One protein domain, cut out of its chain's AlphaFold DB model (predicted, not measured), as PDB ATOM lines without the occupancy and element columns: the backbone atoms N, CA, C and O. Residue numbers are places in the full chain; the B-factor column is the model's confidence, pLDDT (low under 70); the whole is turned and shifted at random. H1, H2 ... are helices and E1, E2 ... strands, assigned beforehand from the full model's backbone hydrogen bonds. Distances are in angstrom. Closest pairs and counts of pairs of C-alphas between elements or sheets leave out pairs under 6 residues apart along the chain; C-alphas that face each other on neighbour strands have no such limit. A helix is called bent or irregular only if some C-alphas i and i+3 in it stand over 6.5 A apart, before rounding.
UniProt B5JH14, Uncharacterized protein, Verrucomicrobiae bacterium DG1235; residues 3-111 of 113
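What this domain is: This is residues 3 to 111 of the 113 residues of an uncharacterized protein of Verrucomicrobiae bacterium DG1235 (UniProt B5JH14). Picture a long two-stranded ribbon, E2 and E3 side by side, running through the middle of the domain with a group of parts at each end: H1 and H2 at one end, and the short strand E1 with H3, H4 and H5 at the other. H1 covers one face of the ribbon, H4 and H5 the opposite face, and both long strands bend, E2 by 81 degrees at residue 15 and E3 by 117 degrees at residue 67. The printed part has 109 residues, with five named helices and three named strands in the order E1 E2 H1 H2 E3 H3 H4 H5; the sheet runs E1 E2 E3, antiparallel, and the class is mixed, helices and strands. The whole is only just loose, close to compact, with a radius of gyration of the C-alphas of 16.1 A and spans of 41 by 33 by 22 A.

Where its parts are: Find C-alpha 3 at (38.885, 87.790, -18.374), where E1, residues 3 to 6, begins. E2, residues 12 to 26, runs 33.2 A and ends at C-alpha 26 (43.391, 112.510, -8.815). H1 follows at once, residues 27 to 37, 15.3 A long and irregular: C-alphas 33 and 36 are 7.6 A apart. Then come H2, residues 42 to 48, and E3, residues 54 to 71, 34.6 A long. H3 is residues 72 to 77, H4 residues 91 to 98, and H5, residues 100 to 109 and 14.4 A long, ends at C-alpha 109 (44.791, 89.864, -34.312).

How they stand to each other: Start at the sheet, twisted, with C-alphas up to 4.0 A off its best plane. E1 and E2 form a hairpin; look for N 4 and O 15 at 2.9 A. Between E2 and E3, N 16 and O 64 are at 2.8 A and N 57 and O 23 at 2.8 A. H1 is on the sheet at a height of 8.4 A, over E2 and E3; its closest C-alphas to E3 are Ile 27 and Asn 54, 5.3 A. H2 is not on the sheet but touches H1, closest at the C-alphas of Gly 35 and Tyr 42, 7.2 A, at a steep tilt of 56 degrees, opposite ways. H4 stands up from the opposite face at 45 degrees, with the C-alphas of Thr 70 and Phe 97, its closest to E3, 5.9 A apart. H5, on the same face as H4, lies over E3 at a height of 10.0 A, closest at the C-alphas of Phe 64 and Gly 106, 7.4 A. H3 only grazes the sheet with residues 72 to 75. Each O i to N i+4 pair is within hydrogen-bond range in H2, H3, H4 and H5, and 5 of 7 are in H1.

The domain as a whole: The C-alphas farthest apart, those of Gly 51 and Arg 101, are 44.6 A from each other. The printed part has no cut. The link from H3 to H4, residues 78 to 90, is long; the others are tight. Confidence is low, under 70, at residues 100 to 111.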
ATOM      1  N   ILE A   3      40.106  88.574 -18.161       93.88
ATOM      2  CA  ILE A   3      38.885  87.790 -18.374       93.88
ATOM      3  C   ILE A   3      37.721  88.478 -17.664       93.88
ATOM      4  O   ILE A   3      37.836  88.828 -16.489       93.88
ATOM      5  N   VAL A   4      36.593  88.628 -18.355       95.19
ATOM      6  CA  VAL A   4      35.402  89.297 -17.824       95.19
ATOM      7  C   VAL A   4      34.392  88.268 -17.338       95.19
ATOM      8  O   VAL A   4      33.788  87.543 -18.132       95.19
ATOM      9  N   TYR A   5      34.187  88.238 -16.022       95.81
ATOM     10  CA  TYR A   5      33.068  87.549 -15.390       95.81
ATOM     11  C   TYR A   5      31.893  88.514 -15.224       95.81
ATOM     12  O   TYR A   5      32.037  89.570 -14.608       95.81
ATOM     13  N   VAL A   6      30.728  88.139 -15.744       95.62
ATOM     14  CA  VAL A   6      29.481  88.877 -15.547       95.62
ATOM     15  C   VAL A   6      28.756  88.294 -14.342       95.62
ATOM     16  O   VAL A   6      28.528  87.085 -14.253       95.62
ATOM     17  N   THR A   7      28.407  89.167 -13.402       94.81
ATOM     18  CA  THR A   7      27.729  88.819 -12.151       94.81
ATOM     19  C   THR A   7      26.255  88.446 -12.388       94.81
ATOM     20  O   THR A   7      25.820  88.202 -13.517       94.81
ATOM     21  N   SER A   8      25.483  88.299 -11.308       94.12
ATOM     22  CA  SER A   8      24.053  87.970 -11.373       94.12
ATOM     23  C   SER A   8      23.284  88.952 -12.272       94.12
ATOM     24  O   SER A   8      23.563  90.149 -12.213       94.12
ATOM     25  N   PRO A   9      22.308  88.485 -13.076       95.56
ATOM     26  CA  PRO A   9      21.786  87.114 -13.159       95.56
ATOM     27  C   PRO A   9      22.548  86.189 -14.120       95.56
ATOM     28  O   PRO A   9      22.216  85.011 -14.204       95.56
ATOM     29  N   VAL A  10      23.561  86.689 -14.832       97.06
ATOM     30  CA  VAL A  10      24.268  85.931 -15.878       97.06
ATOM     31  C   VAL A  10      25.171  84.859 -15.263       97.06
ATOM     32  O   VAL A  10      24.991  83.682 -15.544       97.06
ATOM     33  N   CYS A  11      26.081  85.240 -14.362       96.69
ATOM     34  CA  CYS A  11      27.005  84.328 -13.666       96.69
ATOM     35  C   CYS A  11      27.916  83.493 -14.593       96.69
ATOM     36  O   CYS A  11      28.095  82.285 -14.394       96.69
ATOM     37  N   GLU A  12      28.521  84.137 -15.593       97.06
ATOM     38  CA  GLU A  12      29.379  83.490 -16.594       97.06
ATOM     39  C   GLU A  12      30.595  84.352 -16.939       97.06
ATOM     40  O   GLU A  12      30.547  85.580 -16.895       97.06
ATOM     41  N   ILE A  13      31.678  83.709 -17.365       95.50
ATOM     42  CA  ILE A  13      32.741  84.359 -18.125       95.50
ATOM     43  C   ILE A  13      32.246  84.546 -19.560       95.50
ATOM     44  O   ILE A  13      31.984  83.560 -20.250       95.50
ATOM     45  N   GLN A  14      32.151  85.796 -20.006       95.50
ATOM     46  CA  GLN A  14      31.551  86.161 -21.300       95.50
ATOM     47  C   GLN A  14      32.572  86.586 -22.357       95.50
ATOM     48  O   GLN A  14      32.262  86.634 -23.547       95.50
ATOM     49  N   GLY A  15      33.789  86.926 -21.947       94.06
ATOM     50  CA  GLY A  15      34.751  87.537 -22.847       94.06
ATOM     51  C   GLY A  15      36.096  87.780 -22.200       94.06
ATOM     52  O   GLY A  15      36.301  87.543 -21.006       94.06
ATOM     53  N   VAL A  16      37.000  88.289 -23.019       93.56
ATOM     54  CA  VAL A  16      38.312  88.775 -22.620       93.56
ATOM     55  C   VAL A  16      38.584  90.116 -23.283       93.56
ATOM     56  O   VAL A  16      37.970  90.444 -24.299       93.56
ATOM     57  N   PHE A  17      39.518  90.874 -22.725       93.56
ATOM     58  CA  PHE A  17      40.049  92.064 -23.378       93.56
ATOM     59  C   PHE A  17      41.550  92.253 -23.135       93.56
ATOM     60  O   PHE A  17      42.108  91.725 -22.161       93.56
ATOM     61  N   THR A  18      42.221  93.001 -24.009       93.62
ATOM     62  CA  THR A  18      43.597  93.479 -23.806       93.62
ATOM     63  C   THR A  18      43.608  94.857 -23.154       93.62
ATOM     64  O   THR A  18      42.680  95.650 -23.289       93.62
ATOM     65  N   VAL A  19      44.646  95.103 -22.354       93.25
ATOM     66  CA  VAL A  19      44.846  96.393 -21.688       93.25
ATOM     67  C   VAL A  19      45.791  97.185 -22.570       93.25
ATOM     68  O   VAL A  19      46.912  96.719 -22.773       93.25
ATOM     69  N   ASP A  20      45.342  98.334 -23.065       94.62
ATOM     70  CA  ASP A  20      46.210  99.297 -23.751       94.62
ATOM     71  C   ASP A  20      47.149  99.939 -22.726       94.62
ATOM     72  O   ASP A  20      48.367  99.763 -22.735       94.62
ATOM     73  N   SER A  21      46.550 100.635 -21.764       94.56
ATOM     74  CA  SER A  21      47.265 101.462 -20.805       94.56
ATOM     75  C   SER A  21      46.518 101.562 -19.475       94.56
ATOM     76  O   SER A  21      45.364 101.142 -19.326       94.56
ATOM     77  N   LEU A  22      47.213 102.087 -18.466       95.75
ATOM     78  CA  LEU A  22      46.626 102.437 -17.179       95.75
ATOM     79  C   LEU A  22      46.636 103.953 -17.037       95.75
ATOM     80  O   LEU A  22      47.699 104.572 -17.005       95.75
ATOM     81  N   GLU A  23      45.456 104.533 -16.879       96.44
ATOM     82  CA  GLU A  23      45.319 105.928 -16.496       96.44
ATOM     83  C   GLU A  23      45.295 106.041 -14.978       96.44
ATOM     84  O   GLU A  23      44.627 105.276 -14.288       96.44
ATOM     85  N   SER A  24      46.024 107.009 -14.439       95.62
ATOM     86  CA  SER A  24      46.001 107.312 -13.011       95.62
ATOM     87  C   SER A  24      46.055 108.814 -12.767       95.62
ATOM     88  O   SER A  24      46.375 109.614 -13.659       95.62
ATOM     89  N   GLY A  25      45.690 109.196 -11.550       96.38
ATOM     90  CA  GLY A  25      45.722 110.574 -11.083       96.38
ATOM     91  C   GLY A  25      44.650 110.835 -10.039       96.38
ATOM     92  O   GLY A  25      43.988 109.907  -9.564       96.38
ATOM     93  N   ASN A  26      44.466 112.114  -9.712       97.62
ATOM     94  CA  ASN A  26      43.391 112.510  -8.815       97.62
ATOM     95  C   ASN A  26      42.012 112.261  -9.442       97.62
ATOM     96  O   ASN A  26      41.892 112.241 -10.667       97.62
ATOM     97  N   ILE A  27      40.981 112.089  -8.613       97.56
ATOM     98  CA  ILE A  27      39.647 111.644  -9.056       97.56
ATOM     99  C   ILE A  27      39.050 112.530 -10.158       97.56
ATOM    100  O   ILE A  27      38.592 112.022 -11.181       97.56
ATOM    101  N   ASP A  28      39.110 113.853 -10.008       95.75
ATOM    102  CA  ASP A  28      38.535 114.777 -10.995       95.75
ATOM    103  C   ASP A  28      39.354 114.808 -12.298       95.75
ATOM    104  O   ASP A  28      38.812 114.952 -13.397       95.75
ATOM    105  N   GLY A  29      40.676 114.668 -12.195       96.44
ATOM    106  CA  GLY A  29      41.584 114.548 -13.332       96.44
ATOM    107  C   GLY A  29      41.401 113.230 -14.078       96.44
ATOM    108  O   GLY A  29      41.396 113.224 -15.307       96.44
ATOM    109  N   LEU A  30      41.196 112.133 -13.348       97.38
ATOM    110  CA  LEU A  30      40.888 110.829 -13.916       97.38
ATOM    111  C   LEU A  30      39.568 110.889 -14.687       97.38
ATOM    112  O   LEU A  30      39.541 110.495 -15.850       97.38
ATOM    113  N   TRP A  31      38.514 111.475 -14.105       97.19
ATOM    114  CA  TRP A  31      37.224 111.642 -14.783       97.19
ATOM    115  C   TRP A  31      37.344 112.391 -16.112       97.19
ATOM    116  O   TRP A  31      36.786 111.963 -17.118       97.19
ATOM    117  N   LYS A  32      38.124 113.477 -16.161       96.00
ATOM    118  CA  LYS A  32      38.343 114.234 -17.406       96.00
ATOM    119  C   LYS A  32      38.957 113.391 -18.523       96.00
ATOM    120  O   LYS A  32      38.705 113.673 -19.690       96.00
ATOM    121  N   LYS A  33      39.767 112.393 -18.170       94.94
ATOM    122  CA  LYS A  33      40.415 111.494 -19.128       94.94
ATOM    123  C   LYS A  33      39.492 110.357 -19.561       94.94
ATOM    124  O   LYS A  33      39.420 110.058 -20.745       94.94
ATOM    125  N   VAL A  34      38.800 109.721 -18.610       95.31
ATOM    126  CA  VAL A  34      38.103 108.443 -18.861       95.31
ATOM    127  C   VAL A  34      36.583 108.564 -18.945       95.31
ATOM    128  O   VAL A  34      35.945 107.685 -19.512       95.31
ATOM    129  N   GLY A  35      35.990 109.639 -18.419       94.19
ATOM    130  CA  GLY A  35      34.543 109.761 -18.217       94.19
ATOM    131  C   GLY A  35      33.734 109.585 -19.499       94.19
ATOM    132  O   GLY A  35      32.811 108.781 -19.532       94.19
ATOM    133  N   ASN A  36      34.161 110.231 -20.590       93.56
ATOM    134  CA  ASN A  36      33.508 110.131 -21.904       93.56
ATOM    135  C   ASN A  36      33.592 108.735 -22.548       93.56
ATOM    136  O   ASN A  36      32.836 108.441 -23.472       93.56
ATOM    137  N   HIS A  37      34.531 107.900 -22.103       92.12
ATOM    138  CA  HIS A  37      34.727 106.536 -22.598       92.12
ATOM    139  C   HIS A  37      34.151 105.491 -21.639       92.12
ATOM    140  O   HIS A  37      34.007 104.322 -22.001       92.12
ATOM    141  N   SER A  38      33.811 105.903 -20.419       89.12
ATOM    142  CA  SER A  38      33.180 105.050 -19.428       89.12
ATOM    143  C   SER A  38      31.675 104.927 -19.695       89.12
ATOM    144  O   SER A  38      31.055 105.803 -20.291       89.12
ATOM    145  N   GLN A  39      31.082 103.815 -19.262       92.62
ATOM    146  CA  GLN A  39      29.631 103.579 -19.331       92.62
ATOM    147  C   GLN A  39      28.937 103.875 -17.991       92.62
ATOM    148  O   GLN A  39      27.874 103.330 -17.711       92.62
ATOM    149  N   VAL A  40      29.567 104.695 -17.147       94.19
ATOM    150  CA  VAL A  40      29.035 105.143 -15.854       94.19
ATOM    151  C   VAL A  40      28.858 106.650 -15.898       94.19
ATOM    152  O   VAL A  40      29.589 107.341 -16.610       94.19
ATOM    153  N   ASP A  41      27.886 107.171 -15.162       95.81
ATOM    154  CA  ASP A  41      27.751 108.613 -15.030       95.81
ATOM    155  C   ASP A  41      28.719 109.179 -13.979       95.81
ATOM    156  O   ASP A  41      29.386 108.460 -13.230       95.81
ATOM    157  N   TYR A  42      28.833 110.507 -13.964       95.06
ATOM    158  CA  TYR A  42      29.758 111.192 -13.069       95.06
ATOM    159  C   TYR A  42      29.396 111.016 -11.590       95.06
ATOM    160  O   TYR A  42      30.294 111.022 -10.750       95.06
ATOM    161  N   HIS A  43      28.108 110.892 -11.264       96.50
ATOM    162  CA  HIS A  43      27.668 110.744  -9.883       96.50
ATOM    163  C   HIS A  43      28.082 109.375  -9.350       96.50
ATOM    164  O   HIS A  43      28.807 109.327  -8.360       96.50
ATOM    165  N   ASP A  44      27.763 108.301 -10.074       97.25
ATOM    166  CA  ASP A  44      28.186 106.939  -9.730       97.25
ATOM    167  C   ASP A  44      29.716 106.830  -9.632       97.25
ATOM    168  O   ASP A  44      30.257 106.194  -8.725       97.25
ATOM    169  N   PHE A  45      30.440 107.485 -10.546       96.69
ATOM    170  CA  PHE A  45      31.899 107.546 -10.500       96.69
ATOM    171  C   PHE A  45      32.411 108.242  -9.231       96.69
ATOM    172  O   PHE A  45      33.324 107.736  -8.577       96.69
ATOM    173  N   LYS A  46      31.854 109.406  -8.876       95.81
ATOM    174  CA  LYS A  46      32.278 110.156  -7.684       95.81
ATOM    175  C   LYS A  46      31.943 109.415  -6.400       95.81
ATOM    176  O   LYS A  46      32.791 109.395  -5.513       95.81
ATOM    177  N   ASP A  47      30.778 108.786  -6.337       97.56
ATOM    178  CA  ASP A  47      30.337 107.989  -5.196       97.56
ATOM    179  C   ASP A  47      31.241 106.761  -5.008       97.56
ATOM    180  O   ASP A  47      31.673 106.467  -3.895       97.56
ATOM    181  N   TYR A  48      31.630 106.085  -6.097       95.56
ATOM    182  CA  TYR A  48      32.574 104.962  -6.042       95.56
ATOM    183  C   TYR A  48      33.944 105.358  -5.466       95.56
ATOM    184  O   TYR A  48      34.580 104.566  -4.767       95.56
ATOM    185  N   PHE A  49      34.404 106.576  -5.759       96.56
ATOM    186  CA  PHE A  49      35.685 107.112  -5.293       96.56
ATOM    187  C   PHE A  49      35.560 108.029  -4.061       96.56
ATOM    188  O   PHE A  49      36.500 108.767  -3.754       96.56
ATOM    189  N   GLU A  50      34.433 108.011  -3.342       97.00
ATOM    190  CA  GLU A  50      34.233 108.869  -2.172       97.00
ATOM    191  C   GLU A  50      35.331 108.645  -1.113       97.00
ATOM    192  O   GLU A  50      35.667 107.520  -0.743       97.00
ATOM    193  N   GLY A  51      35.927 109.741  -0.632       97.12
ATOM    194  CA  GLY A  51      37.003 109.704   0.364       97.12
ATOM    195  C   GLY A  51      38.379 109.296  -0.176       97.12
ATOM    196  O   GLY A  51      39.319 109.182   0.611       97.12
ATOM    197  N   LEU A  52      38.524 109.097  -1.490       97.38
ATOM    198  CA  LEU A  52      39.798 108.789  -2.137       97.38
ATOM    199  C   LEU A  52      40.336 109.996  -2.909       97.38
ATOM    200  O   LEU A  52      39.609 110.663  -3.642       97.38
ATOM    201  N   ASP A  53      41.642 110.238  -2.796       96.56
ATOM    202  CA  ASP A  53      42.302 111.325  -3.530       96.56
ATOM    203  C   ASP A  53      42.675 110.925  -4.959       96.56
ATOM    204  O   ASP A  53      42.708 111.772  -5.849       96.56
ATOM    205  N   ASN A  54      42.974 109.641  -5.182       97.12
ATOM    206  CA  ASN A  54      43.499 109.114  -6.439       97.12
ATOM    207  C   ASN A  54      42.782 107.833  -6.859       97.12
ATOM    208  O   ASN A  54      42.338 107.049  -6.021       97.12
ATOM    209  N   GLY A  55      42.732 107.606  -8.169       96.50
ATOM    210  CA  GLY A  55      42.112 106.436  -8.773       96.50
ATOM    211  C   GLY A  55      42.913 105.904  -9.955       96.50
ATOM    212  O   GLY A  55      43.878 106.523 -10.413       96.50
ATOM    213  N   TYR A  56      42.470 104.753 -10.455       95.81
ATOM    214  CA  TYR A  56      43.032 104.097 -11.629       95.81
ATOM    215  C   TYR A  56      41.922 103.755 -12.620       95.81
ATOM    216  O   TYR A  56      40.860 103.274 -12.230       95.81
ATOM    217  N   GLY A  57      42.194 103.980 -13.900       94.81
ATOM    218  CA  GLY A  57      41.387 103.535 -15.027       94.81
ATOM    219  C   GLY A  57      42.167 102.524 -15.857       94.81
ATOM    220  O   GLY A  57      43.343 102.730 -16.153       94.81
ATOM    221  N   ILE A  58      41.515 101.428 -16.235       95.12
ATOM    222  CA  ILE A  58      42.071 100.456 -17.177       95.12
ATOM    223  C   ILE A  58      41.544 100.826 -18.558       95.12
ATOM    224  O   ILE A  58      40.336 100.756 -18.787       95.12
ATOM    225  N   VAL A  59      42.436 101.217 -19.465       95.44
ATOM    226  CA  VAL A  59      42.069 101.496 -20.853       95.44
ATOM    227  C   VAL A  59      41.989 100.167 -21.593       95.44
ATOM    228  O   VAL A  59      42.956  99.403 -21.654       95.44
ATOM    229  N   ILE A  60      40.791  99.866 -22.086       94.06
ATOM    230  CA  ILE A  60      40.498  98.646 -22.833       94.06
ATOM    231  C   ILE A  60      40.878  98.867 -24.294       94.06
ATOM    232  O   ILE A  60      40.499  99.879 -24.878       94.06
ATOM    233  N   ASP A  61      41.582  97.896 -24.861       92.88
ATOM    234  CA  ASP A  61      41.949  97.847 -26.273       92.88
ATOM    235  C   ASP A  61      41.042  96.856 -27.022       92.88
ATOM    236  O   ASP A  61      39.840  97.089 -27.189       92.88
ATOM    237  N   GLU A  62      41.568  95.699 -27.417       92.06
ATOM    238  CA  GLU A  62      40.808  94.687 -28.123       92.06
ATOM    239  C   GLU A  62      39.876  93.938 -27.180       92.06
ATOM    240  O   GLU A  62      40.272  93.450 -26.118       92.06
ATOM    241  N   VAL A  63      38.622  93.781 -27.606       91.44
ATOM    242  CA  VAL A  63      37.598  93.029 -26.882       91.44
ATOM    243  C   VAL A  63      37.209  91.802 -27.687       91.44
ATOM    244  O   VAL A  63      36.817  91.890 -28.850       91.44
ATOM    245  N   PHE A  64      37.233  90.644 -27.034       90.94
ATOM    246  CA  PHE A  64      36.803  89.387 -27.618       90.94
ATOM    247  C   PHE A  64      35.690  88.752 -26.788       90.94
ATOM    248  O   PHE A  64      35.884  88.347 -25.640       90.94
ATOM    249  N   LYS A  65      34.504  88.634 -27.389       92.56
ATOM    250  CA  LYS A  65      33.386  87.898 -26.797       92.56
ATOM    251  C   LYS A  65      33.565  86.405 -27.045       92.56
ATOM    252  O   LYS A  65      33.747  85.989 -28.188       92.56
ATOM    253  N   LEU A  66      33.444  85.603 -25.990       90.88
ATOM    254  CA  LEU A  66      33.480  84.154 -26.126       90.88
ATOM    255  C   LEU A  66      32.224  83.680 -26.873       90.88
ATOM    256  O   LEU A  66      31.106  84.007 -26.463       90.88
ATOM    257  N   PRO A  67      32.357  82.858 -27.925       88.38
ATOM    258  CA  PRO A  67      31.209  82.239 -28.577       88.38
ATOM    259  C   PRO A  67      30.560  81.173 -27.689       88.38
ATOM    260  O   PRO A  67      29.402  80.816 -27.900       88.38
ATOM    261  N   ARG A  68      31.297  80.655 -26.699       90.94
ATOM    262  CA  ARG A  68      30.790  79.756 -25.660       90.94
ATOM    263  C   ARG A  68      31.198  80.287 -24.284       90.94
ATOM    264  O   ARG A  68      32.330  80.041 -23.869       90.94
ATOM    265  N   PRO A  69      30.302  81.009 -23.594       94.56
ATOM    266  CA  PRO A  69      30.556  81.496 -22.246       94.56
ATOM    267  C   PRO A  69      30.842  80.350 -21.270       94.56
ATOM    268  O   PRO A  69      30.305  79.247 -21.406       94.56
ATOM    269  N   THR A  70      31.685  80.607 -20.269       95.25
ATOM    270  CA  THR A  70      31.982  79.625 -19.217       95.25
ATOM    271  C   THR A  70      31.132  79.908 -17.988       95.25
ATOM    272  O   THR A  70      31.261  80.957 -17.366       95.25
ATOM    273  N   SER A  71      30.304  78.948 -17.584       96.12
ATOM    274  CA  SER A  71      29.415  79.109 -16.434       96.12
ATOM    275  C   SER A  71      30.135  79.071 -15.082       96.12
ATOM    276  O   SER A  71      31.174  78.424 -14.913       96.12
ATOM    277  N   LEU A  72      29.517  79.679 -14.063       96.12
ATOM    278  CA  LEU A  72      29.987  79.608 -12.676       96.12
ATOM    279  C   LEU A  72      30.179  78.164 -12.181       96.12
ATOM    280  O   LEU A  72      31.111  77.879 -11.429       96.12
ATOM    281  N   SER A  73      29.332  77.221 -12.603       95.81
ATOM    282  CA  SER A  73      29.481  75.812 -12.216       95.81
ATOM    283  C   SER A  73      30.734  75.172 -12.824       95.81
ATOM    284  O   SER A  73      31.399  74.385 -12.149       95.81
ATOM    285  N   ALA A  74      31.110  75.538 -14.053       94.06
ATOM    286  CA  ALA A  74      32.359  75.104 -14.675       94.06
ATOM    287  C   ALA A  74      33.590  75.703 -13.972       94.06
ATOM    288  O   ALA A  74      34.557  74.982 -13.726       94.06
ATOM    289  N   MET A  75      33.530  76.975 -13.561       94.69
ATOM    290  CA  MET A  75      34.587  77.606 -12.756       94.69
ATOM    291  C   MET A  75      34.777  76.890 -11.412       94.69
ATOM    292  O   MET A  75      35.899  76.560 -11.021       94.69
ATOM    293  N   ARG A  76      33.675  76.572 -10.723       95.19
ATOM    294  CA  ARG A  76      33.699  75.903  -9.414       95.19
ATOM    295  C   ARG A  76      34.279  74.493  -9.460       95.19
ATOM    296  O   ARG A  76      34.945  74.099  -8.508       95.19
ATOM    297  N   LYS A  77      34.116  73.759 -10.567       95.44
ATOM    298  CA  LYS A  77      34.791  72.460 -10.780       95.44
ATOM    299  C   LYS A  77      36.320  72.573 -10.755       95.44
ATOM    300  O   LYS A  77      36.989  71.586 -10.478       95.44
ATOM    301  N   ARG A  78      36.858  73.766 -11.017       92.88
ATOM    302  CA  ARG A  78      38.290  74.093 -10.940       92.88
ATOM    303  C   ARG A  78      38.657  74.860  -9.665       92.88
ATOM    304  O   ARG A  78      39.714  75.469  -9.601       92.88
ATOM    305  N   ASN A  79      37.783  74.858  -8.655       93.81
ATOM    306  CA  ASN A  79      37.959  75.596  -7.401       93.81
ATOM    307  C   ASN A  79      38.147  77.119  -7.587       93.81
ATOM    308  O   ASN A  79      38.830  77.794  -6.810       93.81
ATOM    309  N   ILE A  80      37.529  77.681  -8.630       92.88
ATOM    310  CA  ILE A  80      37.551  79.117  -8.906       92.88
ATOM    311  C   ILE A  80      36.194  79.714  -8.548       92.88
ATOM    312  O   ILE A  80      35.148  79.264  -9.014       92.88
ATOM    313  N   GLN A  81      36.236  80.746  -7.709       93.38
ATOM    314  CA  GLN A  81      35.096  81.594  -7.382       93.38
ATOM    315  C   GLN A  81      35.346  82.992  -7.962       93.38
ATOM    316  O   GLN A  81      36.508  83.414  -8.007       93.38
ATOM    317  N   PRO A  82      34.291  83.712  -8.381       92.31
ATOM    318  CA  PRO A  82      34.407  85.112  -8.764       92.31
ATOM    319  C   PRO A  82      35.036  85.933  -7.625       92.31
ATOM    320  O   PRO A  82      34.577  85.824  -6.484       92.31
ATOM    321  N   PRO A  83      36.101  86.708  -7.886       91.25
ATOM    322  CA  PRO A  83      36.684  87.596  -6.887       91.25
ATOM    323  C   PRO A  83      35.774  88.807  -6.635       91.25
ATOM    324  O   PRO A  83      35.001  89.195  -7.505       91.25
ATOM    325  N   GLN A  84      35.905  89.442  -5.466       88.94
ATOM    326  CA  GLN A  84      35.310  90.765  -5.225       88.94
ATOM    327  C   GLN A  84      35.996  91.854  -6.072       88.94
ATOM    328  O   GLN A  84      35.347  92.796  -6.505       88.94
ATOM    329  N   GLY A  85      37.308  91.713  -6.302       89.88
ATOM    330  CA  GLY A  85      38.096  92.553  -7.206       89.88
ATOM    331  C   GLY A  85      38.571  91.752  -8.415       89.88
ATOM    332  O   GLY A  85      37.787  91.409  -9.293       89.88
ATOM    333  N   PHE A  86      39.853  91.392  -8.436       92.62
ATOM    334  CA  PHE A  86      40.449  90.563  -9.487       92.62
ATOM    335  C   PHE A  86      41.219  89.372  -8.905       92.62
ATOM    336  O   PHE A  86      41.522  89.310  -7.713       92.62
ATOM    337  N   ARG A  87      41.521  88.395  -9.761       92.06
ATOM    338  CA  ARG A  87      42.315  87.208  -9.428       92.06
ATOM    339  C   ARG A  87      43.212  86.863 -10.610       92.06
ATOM    340  O   ARG A  87      42.748  86.843 -11.746       92.06
ATOM    341  N   TYR A  88      44.463  86.520 -10.323       92.56
ATOM    342  CA  TYR A  88      45.359  85.928 -11.312       92.56
ATOM    343  C   TYR A  88      44.992  84.466 -11.563       92.56
ATOM    344  O   TYR A  88      44.756  83.704 -10.623       92.56
ATOM    345  N   LEU A  89      44.942  84.090 -12.837       89.56
ATOM    346  CA  LEU A  89      44.667  82.728 -13.277       89.56
ATOM    347  C   LEU A  89      45.943  82.077 -13.794       89.56
ATOM    348  O   LEU A  89      46.787  82.739 -14.397       89.56
ATOM    349  N   GLN A  90      46.058  80.771 -13.571       90.31
ATOM    350  CA  GLN A  90      47.111  79.974 -14.185       90.31
ATOM    351  C   GLN A  90      46.779  79.726 -15.659       90.31
ATOM    352  O   GLN A  90      45.612  79.757 -16.060       90.31
ATOM    353  N   GLN A  91      47.800  79.428 -16.464       86.62
ATOM    354  CA  GLN A  91      47.625  79.170 -17.897       86.62
ATOM    355  C   GLN A  91      46.594  78.061 -18.163       86.62
ATOM    356  O   GLN A  91      45.792  78.167 -19.089       86.62
ATOM    357  N   ASP A  92      46.561  77.027 -17.323       89.94
ATOM    358  CA  ASP A  92      45.610  75.923 -17.462       89.94
ATOM    359  C   ASP A  92      44.156  76.354 -17.249       89.94
ATOM    360  O   ASP A  92      43.255  75.801 -17.885       89.94
ATOM    361  N   ASP A  93      43.904  77.314 -16.355       90.38
ATOM    362  CA  ASP A  93      42.562  77.860 -16.120       90.38
ATOM    363  C   ASP A  93      42.132  78.726 -17.295       90.38
ATOM    364  O   ASP A  93      41.014  78.591 -17.794       90.38
ATOM    365  N   LEU A  94      43.053  79.552 -17.791       87.75
ATOM    366  CA  LEU A  94      42.825  80.374 -18.968       87.75
ATOM    367  C   LEU A  94      42.466  79.514 -20.188       87.75
ATOM    368  O   LEU A  94      41.447  79.751 -20.838       87.75
ATOM    369  N   ASN A  95      43.257  78.475 -20.456       88.38
ATOM    370  CA  ASN A  95      43.028  77.555 -21.567       88.38
ATOM    371  C   ASN A  95      41.658  76.872 -21.470       88.38
ATOM    372  O   ASN A  95      41.014  76.631 -22.490       88.38
ATOM    373  N   ALA A  96      41.198  76.564 -20.259       89.31
ATOM    374  CA  ALA A  96      39.916  75.907 -20.057       89.31
ATOM    375  C   ALA A  96      38.709  76.839 -20.172       89.31
ATOM    376  O   ALA A  96      37.637  76.372 -20.547       89.31
ATOM    377  N   PHE A  97      38.863  78.123 -19.848       89.06
ATOM    378  CA  PHE A  97      37.768  79.094 -19.912       89.06
ATOM    379  C   PHE A  97      37.638  79.774 -21.275       89.06
ATOM    380  O   PHE A  97      36.533  80.130 -21.671       89.06
ATOM    381  N   VAL A  98      38.758  79.958 -21.980       83.25
ATOM    382  CA  VAL A  98      38.839  80.752 -23.220       83.25
ATOM    383  C   VAL A  98      39.185  79.888 -24.441       83.25
ATOM    384  O   VAL A  98      38.817  80.223 -25.560       83.25
ATOM    385  N   GLY A  99      39.829  78.730 -24.252       77.19
ATOM    386  CA  GLY A  99      40.182  77.800 -25.330       77.19
ATOM    387  C   GLY A  99      41.448  78.180 -26.120       77.19
ATOM    388  O   GLY A  99      41.680  79.331 -26.474       77.19
ATOM    389  N   ASN A 100      42.262  77.178 -26.481       66.06
ATOM    390  CA  ASN A 100      43.569  77.385 -27.140       66.06
ATOM    391  C   ASN A 100      43.502  78.010 -28.550       66.06
ATOM    392  O   ASN A 100      44.445  78.680 -28.968       66.06
ATOM    393  N   ARG A 101      42.434  77.752 -29.321       57.31
ATOM    394  CA  ARG A 101      42.319  78.229 -30.716       57.31
ATOM    395  C   ARG A 101      41.857  79.680 -30.810       57.31
ATOM    396  O   ARG A 101      42.320  80.400 -31.687       57.31
ATOM    397  N   GLU A 102      40.989  80.108 -29.902       57.19
ATOM    398  CA  GLU A 102      40.529  81.499 -29.844       57.19
ATOM    399  C   GLU A 102      41.601  82.399 -29.237       57.19
ATOM    400  O   GLU A 102      41.791  83.513 -29.706       57.19
ATOM    401  N   PHE A 103      42.392  81.861 -28.301       58.66
ATOM    402  CA  PHE A 103      43.553  82.532 -27.727       58.66
ATOM    403  C   PHE A 103      44.645  82.853 -28.762       58.66
ATOM    404  O   PHE A 103      45.140  83.976 -28.786       58.66
ATOM    405  N   LYS A 104      44.990  81.909 -29.659       53.22
ATOM    406  CA  LYS A 104      45.939  82.186 -30.755       53.22
ATOM    407  C   LYS A 104      45.400  83.225 -31.730       53.22
ATOM    408  O   LYS A 104      46.131  84.143 -32.062       53.22
ATOM    409  N   ARG A 105      44.124  83.130 -32.117       55.16
ATOM    410  CA  ARG A 105      43.513  84.103 -33.029       55.16
ATOM    411  C   ARG A 105      43.415  85.497 -32.401       55.16
ATOM    412  O   ARG A 105      43.616  86.468 -33.106       55.16
ATOM    413  N   GLY A 106      43.132  85.592 -31.100       51.88
ATOM    414  CA  GLY A 106      43.182  86.850 -30.351       51.88
ATOM    415  C   GLY A 106      44.581  87.467 -30.384       51.88
ATOM    416  O   GLY A 106      44.722  88.592 -30.824       51.88
ATOM    417  N   LEU A 107      45.628  86.702 -30.050       53.03
ATOM    418  CA  LEU A 107      47.021  87.175 -30.136       53.03
ATOM    419  C   LEU A 107      47.500  87.494 -31.566       53.03
ATOM    420  O   LEU A 107      48.330  88.380 -31.739       53.03
ATOM    421  N   GLU A 108      47.028  86.758 -32.573       50.56
ATOM    422  CA  GLU A 108      47.353  86.988 -33.988       50.56
ATOM    423  C   GLU A 108      46.640  88.229 -34.553       50.56
ATOM    424  O   GLU A 108      47.166  88.853 -35.469       50.56
ATOM    425  N   LEU A 109      45.479  88.605 -34.004       47.53
ATOM    426  CA  LEU A 109      44.791  89.864 -34.312       47.53
ATOM    427  C   LEU A 109      45.427  91.058 -33.569       47.53
ATOM    428  O   LEU A 109      45.526  92.120 -34.167       47.53
ATOM    429  N   CYS A 110      45.973  90.836 -32.364       44.25
ATOM    430  CA  CYS A 110      46.731  91.815 -31.566       44.25
ATOM    431  C   CYS A 110      48.127  92.194 -32.121       44.25
ATOM    432  O   CYS A 110      48.886  92.871 -31.421       44.25
ATOM    433  N   SER A 111      48.554  91.729 -33.305       32.56
ATOM    434  CA  SER A 111      49.807  92.225 -33.906       32.56
ATOM    435  C   SER A 111      49.543  93.544 -34.632       32.56
ATOM    436  O   SER A 111      48.777  93.537 -35.596       32.56
TER     437      SER A 111